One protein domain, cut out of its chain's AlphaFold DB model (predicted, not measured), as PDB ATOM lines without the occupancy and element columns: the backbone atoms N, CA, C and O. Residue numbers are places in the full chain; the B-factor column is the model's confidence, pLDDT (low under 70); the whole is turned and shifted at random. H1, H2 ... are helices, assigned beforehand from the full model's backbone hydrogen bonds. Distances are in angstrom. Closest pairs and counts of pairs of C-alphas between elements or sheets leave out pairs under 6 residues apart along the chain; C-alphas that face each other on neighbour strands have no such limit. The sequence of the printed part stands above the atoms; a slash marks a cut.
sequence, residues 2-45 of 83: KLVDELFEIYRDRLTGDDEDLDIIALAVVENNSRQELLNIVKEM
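This is residues 2 to 45 of the 83 residues of the protein "DUF1836 domain-containing protein" of Bacillus camelliae (UniProt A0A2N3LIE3). What shape do these coordinates make? They make a loose, open frame of three helices, in which H1 and H2 form two sides set at a slant to each other, and H3 stands across the end where H1 begins and H2 ends. At the opposite end the link of residues 12 to 18 joins H1 to H2, and residues 12 to 20 stick out there with no C-alpha 8 or more residues away along the chain within 10 A. What is it built of, and how large is it? The printed part has 44 residues with three named helices, H1, H2 and H3 in that order, and no named strand, in the class all helix. It is only just loose, close to compact, with a radius of gyration of the C-alphas of 11.3 A, and its elongated outline spans 31 by 19 by 13 A.

Where does the first helix lie? H1 is residues 2 to 11, from Lys 2 to Tyr 11, and its C-alpha 2 is at (19.894, 103.003, 151.818). From first to last C-alpha it measures 14.3 A. Which helix comes next? H2 is residues 19 to 32, from Asp 19 to Asn 32, and it is the longest helix with 14 residues and 20.1 A from first to last C-alpha. Its C-alpha 19 is at (5.184, 111.613, 164.291). Where is the last helix? H3 is residues 35 to 44, from Arg 35 to Glu 44, and measures 14.6 A from first to last C-alpha. It ends with C-alpha 44 at (18.526, 95.163, 150.643), and Met 45 follows as the last printed residue.

How does H1 stand to H2? The two helices are near each other, with 9 pairs of C-alphas within 10 A. Their closest C-alphas are 8.4 A apart, only just too far for a pair within 8 A. How does H1 stand to H3? They are close but not clearly touching, with one pair of C-alphas within 8 A, those of Leu 3 and Ile 41, 7.5 A apart. Their lines are about perpendicular at 73 degrees, only just past a steep tilt, and their centres are 16.0 A apart. How does H2 stand to H3? They too are close but not clearly touching, and their closest C-alphas are those of Val 30 and Leu 38, 7.3 A apart. They run opposite ways at a steep tilt of 64 degrees, and their centres are 16.5 A apart. What do the backbone N and O atoms show? In H1, H2 and H3 every O i to N i+4 pair is within hydrogen-bond range.

How far does the printed part reach? The two C-alphas farthest apart are those of Thr 16 and Gln 36, at 31.6 A, while the first and last printed C-alphas, Lys 2 and Met 45, are 8.6 A apart. Without residues 12 to 20, which stand free, the body has 35 residues, spans 25 by 19 by 11 A and has a radius of gyration of 10.0 A. How is the chain linked? The printed part has no cut from residue 2 to residue 45, within a full chain of 83 residues. The link from H1 to H2 is short, with 7 residues between them, and the link from H2 to H3 is tight, with 2 residues. Where is the model's confidence low? Residues 14 to 17 have a pLDDT under 70, and the mean pLDDT of the printed part is 84.1. The mean is 80 in H1, 85 in H2 and 94 in H3.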
ATOM      1  N   LYS A   2      19.752 101.865 152.738       76.12
ATOM      2  CA  LYS A   2      19.894 103.003 151.818       76.12
ATOM      3  C   LYS A   2      18.594 103.801 151.633       76.12
ATOM      4  O   LYS A   2      18.637 105.020 151.613       76.12
ATOM      5  N   LEU A   3      17.446 103.123 151.597       78.06
ATOM      6  CA  LEU A   3      16.131 103.761 151.506       78.06
ATOM      7  C   LEU A   3      15.797 104.672 152.703       78.06
ATOM      8  O   LEU A   3      15.274 105.758 152.499       78.06
ATOM      9  N   VAL A   4      16.076 104.252 153.943       80.88
ATOM     10  CA  VAL A   4      15.792 105.076 155.138       80.88
ATOM     11  C   VAL A   4      16.680 106.314 155.142       80.88
ATOM     12  O   VAL A   4      16.201 107.406 155.427       80.88
ATOM     13  N   ASP A   5      17.946 106.148 154.759       81.94
ATOM     14  CA  ASP A   5      18.898 107.252 154.654       81.94
ATOM     15  C   ASP A   5      18.482 108.233 153.537       81.94
ATOM     16  O   ASP A   5      18.490 109.445 153.733       81.94
ATOM     17  N   GLU A   6      18.035 107.725 152.382       80.69
ATOM     18  CA  GLU A   6      17.515 108.539 151.274       80.69
ATOM     19  C   GLU A   6      16.236 109.298 151.655       80.69
ATOM     20  O   GLU A   6      16.117 110.488 151.366       80.69
ATOM     21  N   LEU A   7      15.289 108.643 152.335       82.44
ATOM     22  CA  LEU A   7      14.073 109.293 152.826       82.44
ATOM     23  C   LEU A   7      14.408 110.369 153.863       82.44
ATOM     24  O   LEU A   7      13.876 111.476 153.788       82.44
ATOM     25  N   PHE A   8      15.328 110.082 154.783       83.00
ATOM     26  CA  PHE A   8      15.796 111.063 155.753       83.00
ATOM     27  C   PHE A   8      16.383 112.296 155.055       83.00
ATOM     28  O   PHE A   8      15.966 113.410 155.349       83.00
ATOM     29  N   GLU A   9      17.271 112.130 154.072       82.81
ATOM     30  CA  GLU A   9      17.864 113.269 153.356       82.81
ATOM     31  C   GLU A   9      16.852 114.069 152.515       82.81
ATOM     32  O   GLU A   9      16.992 115.282 152.376       82.81
ATOM     33  N   ILE A  10      15.807 113.432 151.976       79.50
ATOM     34  CA  ILE A  10      14.755 114.129 151.213       79.50
ATOM     35  C   ILE A  10      13.861 114.976 152.128       79.50
ATOM     36  O   ILE A  10      13.433 116.071 151.742       79.50
ATOM     37  N   TYR A  11      13.554 114.466 153.321       76.56
ATOM     38  CA  TYR A  11      12.527 115.036 154.188       76.56
ATOM     39  C   TYR A  11      13.074 115.796 155.410       76.56
ATOM     40  O   TYR A  11      12.326 116.571 156.002       76.56
ATOM     41  N   ARG A  12      14.370 115.683 155.742       79.94
ATOM     42  CA  ARG A  12      15.014 116.333 156.909       79.94
ATOM     43  C   ARG A  12      14.773 117.838 157.039       79.94
ATOM     44  O   ARG A  12      14.689 118.334 158.155       79.94
ATOM     45  N   ASP A  13      14.658 118.550 155.920       75.38
ATOM     46  CA  ASP A  13      14.482 120.009 155.896       75.38
ATOM     47  C   ASP A  13      13.019 120.421 155.638       75.38
ATOM     48  O   ASP A  13      12.702 121.609 155.576       75.38
ATOM     49  N   ARG A  14      12.128 119.442 155.427       67.19
ATOM     50  CA  ARG A  14      10.708 119.642 155.085       67.19
ATOM     51  C   ARG A  14       9.755 119.222 156.196       67.19
ATOM     52  O   ARG A  14       8.600 119.628 156.166       67.19
ATOM     53  N   LEU A  15      10.239 118.421 157.135       66.00
ATOM     54  CA  LEU A  15       9.488 117.942 158.280       66.00
ATOM     55  C   LEU A  15       9.658 118.896 159.455       66.00
ATOM     56  O   LEU A  15      10.779 119.244 159.822       66.00
ATOM     57  N   THR A  16       8.551 119.249 160.107       66.69
ATOM     58  CA  THR A  16       8.610 119.750 161.488       66.69
ATOM     59  C   THR A  16       9.075 118.663 162.461       66.69
ATOM     60  O   THR A  16       9.492 118.980 163.575       66.69
ATOM     61  N   GLY A  17       9.087 117.404 162.001       61.62
ATOM     62  CA  GLY A  17       9.583 116.240 162.727       61.62
ATOM     63  C   GLY A  17       8.557 115.675 163.699       61.62
ATOM     64  O   GLY A  17       8.959 115.031 164.664       61.62
ATOM     65  N   ASP A  18       7.266 115.954 163.487       73.25
ATOM     66  CA  ASP A  18       6.216 115.289 164.246       73.25
ATOM     67  C   ASP A  18       5.970 113.869 163.716       73.25
ATOM     68  O   ASP A  18       6.322 113.518 162.585       73.25
ATOM     69  N   ASP A  19       5.427 113.023 164.591       71.88
ATOM     70  CA  ASP A  19       5.184 111.613 164.291       71.88
ATOM     71  C   ASP A  19       4.146 111.439 163.158       71.88
ATOM     72  O   ASP A  19       4.200 110.452 162.426       71.88
ATOM     73  N   GLU A  20       3.246 112.413 162.959       78.56
ATOM     74  CA  GLU A  20       2.208 112.372 161.916       78.56
ATOM     75  C   GLU A  20       2.806 112.500 160.511       78.56
ATOM     76  O   GLU A  20       2.434 111.751 159.602       78.56
ATOM     77  N   ASP A  21       3.771 113.398 160.319       80.69
ATOM     78  CA  ASP A  21       4.429 113.547 159.028       80.69
ATOM     79  C   ASP A  21       5.241 112.288 158.642       80.69
ATOM     80  O   ASP A  21       5.312 111.905 157.467       80.69
ATOM     81  N   LEU A  22       5.857 111.622 159.629       82.31
ATOM     82  CA  LEU A  22       6.618 110.384 159.422       82.31
ATOM     83  C   LEU A  22       5.710 109.224 158.998       82.31
ATOM     84  O   LEU A  22       6.065 108.471 158.083       82.31
ATOM     85  N   ASP A  23       4.528 109.117 159.605       83.38
ATOM     86  CA  ASP A  23       3.517 108.128 159.235       83.38
ATOM     87  C   ASP A  23       3.021 108.340 157.797       83.38
ATOM     88  O   ASP A  23       2.901 107.377 157.031       83.38
ATOM     89  N   ILE A  24       2.805 109.594 157.385       86.44
ATOM     90  CA  ILE A  24       2.403 109.929 156.010       86.44
ATOM     91  C   ILE A  24       3.487 109.516 155.007       86.44
ATOM     92  O   ILE A  24       3.171 108.948 153.959       86.44
ATOM     93  N   ILE A  25       4.766 109.754 155.313       85.25
ATOM     94  CA  ILE A  25       5.876 109.344 154.438       85.25
ATOM     95  C   ILE A  25       5.953 107.822 154.338       85.25
ATOM     96  O   ILE A  25       6.062 107.286 153.231       85.25
ATOM     97  N   ALA A  26       5.884 107.117 155.469       86.50
ATOM     98  CA  ALA A  26       5.919 105.660 155.487       86.50
ATOM     99  C   ALA A  26       4.758 105.067 154.672       86.50
ATOM    100  O   ALA A  26       4.973 104.165 153.855       86.50
ATOM    101  N   LEU A  27       3.550 105.620 154.827       87.44
ATOM    102  CA  LEU A  27       2.376 105.222 154.056       87.44
ATOM    103  C   LEU A  27       2.573 105.481 152.560       87.44
ATOM    104  O   LEU A  27       2.373 104.573 151.754       87.44
ATOM    105  N   ALA A  28       3.032 106.675 152.184       88.81
ATOM    106  CA  ALA A  28       3.277 107.026 150.791       88.81
ATOM    107  C   ALA A  28       4.310 106.097 150.137       88.81
ATOM    108  O   ALA A  28       4.150 105.721 148.976       88.81
ATOM    109  N   VAL A  29       5.356 105.689 150.859       88.00
ATOM    110  CA  VAL A  29       6.324 104.704 150.356       88.00
ATOM    111  C   VAL A  29       5.633 103.367 150.098       88.00
ATOM    112  O   VAL A  29       5.829 102.784 149.036       88.00
ATOM    113  N   VAL A  30       4.798 102.883 151.015       90.38
ATOM    114  CA  VAL A  30       4.104 101.600 150.829       90.38
ATOM    115  C   VAL A  30       3.093 101.659 149.679       90.38
ATOM    116  O   VAL A  30       3.064 100.742 148.862       90.38
ATOM    117  N   GLU A  31       2.300 102.727 149.578       92.00
ATOM    118  CA  GLU A  31       1.262 102.879 148.549       92.00
ATOM    119  C   GLU A  31       1.829 103.065 147.138       92.00
ATOM    120  O   GLU A  31       1.261 102.554 146.171       92.00
ATOM    121  N   ASN A  32       2.953 103.775 147.005       90.88
ATOM    122  CA  ASN A  32       3.566 104.046 145.704       90.88
ATOM    123  C   ASN A  32       4.458 102.907 145.193       90.88
ATOM    124  O   ASN A  32       4.919 102.973 144.055       90.88
ATOM    125  N   ASN A  33       4.711 101.875 146.000       90.38
ATOM    126  CA  ASN A  33       5.528 100.736 145.600       90.38
ATOM    127  C   ASN A  33       4.661  99.505 145.330       90.38
ATOM    128  O   ASN A  33       3.794  99.106 146.107       90.38
ATOM    129  N   SER A  34       4.955  98.824 144.231       95.38
ATOM    130  CA  SER A  34       4.437  97.492 143.967       95.38
ATOM    131  C   SER A  34       4.974  96.483 144.987       95.38
ATOM    132  O   SER A  34       6.047  96.638 145.575       95.38
ATOM    133  N   ARG A  35       4.281  95.347 145.124       94.75
ATOM    134  CA  ARG A  35       4.752  94.223 145.952       94.75
ATOM    135  C   ARG A  35       6.190  93.804 145.619       94.75
ATOM    136  O   ARG A  35       6.922  93.376 146.507       94.75
ATOM    137  N   GLN A  36       6.581  93.866 144.346       96.25
ATOM    138  CA  GLN A  36       7.922  93.469 143.925       96.25
ATOM    139  C   GLN A  36       8.986  94.460 144.407       96.25
ATOM    140  O   GLN A  36      10.052  94.027 144.838       96.25
ATOM    141  N   GLU A  37       8.689  95.757 144.373       93.44
ATOM    142  CA  GLU A  37       9.579  96.811 144.869       93.44
ATOM    143  C   GLU A  37       9.718  96.740 146.391       93.44
ATOM    144  O   GLU A  37      10.837  96.729 146.896       93.44
ATOM    145  N   LEU A  38       8.617  96.523 147.120       93.19
ATOM    146  CA  LEU A  38       8.655  96.291 148.570       93.19
ATOM    147  C   LEU A  38       9.527  95.083 148.945       93.19
ATOM    148  O   LEU A  38      10.307  95.136 149.893       93.19
ATOM    149  N   LEU A  39       9.448  93.992 148.179       94.94
ATOM    150  CA  LEU A  39      10.324  92.837 148.393       94.94
ATOM    151  C   LEU A  39      11.788  93.130 148.068       94.94
ATOM    152  O   LEU A  39      12.665  92.512 148.667       94.94
ATOM    153  N   ASN A  40      12.068  94.026 147.123       93.50
ATOM    154  CA  ASN A  40      13.437  94.437 146.838       93.50
ATOM    155  C   ASN A  40      14.007  95.268 147.993       93.50
ATOM    156  O   ASN A  40      15.126  94.995 148.407       93.50
ATOM    157  N   ILE A  41      13.206  96.153 148.595       91.88
ATOM    158  CA  ILE A  41      13.591  96.894 149.808       91.88
ATOM    159  C   ILE A  41      13.979  95.921 150.930       91.88
ATOM    160  O   ILE A  41      15.048  96.043 151.518       91.88
ATOM    161  N   VAL A  42      13.159  94.893 151.184       92.88
ATOM    162  CA  VAL A  42      13.462  93.878 152.212       92.88
ATOM    163  C   VAL A  42      14.734  93.085 151.887       92.88
ATOM    164  O   VAL A  42      15.482  92.737 152.794       92.88
ATOM    165  N   LYS A  43      15.016  92.801 150.609       93.56
ATOM    166  CA  LYS A  43      16.248  92.098 150.197       93.56
ATOM    167  C   LYS A  43      17.518  92.923 150.404       93.56
ATOM    168  O   LYS A  43      18.593  92.339 150.483       93.56
ATOM    169  N   GLU A  44      17.403  94.246 150.433       92.50
ATOM    170  CA  GLU A  44      18.526  95.163 150.643       92.50
ATOM    171  C   GLU A  44      18.814  95.425 152.128       92.50
ATOM    172  O   GLU A  44      19.845  96.017 152.455       92.50
ATOM    173  N   MET A  45      17.934  94.975 153.029       94.19
ATOM    174  CA  MET A  45      18.153  95.050 154.472       94.19
ATOM    175  C   MET A  45      19.340  94.182 154.891       94.19
ATOM    176  O   MET A  45      19.501  93.049 154.436       94.19
TER     177      MET A  45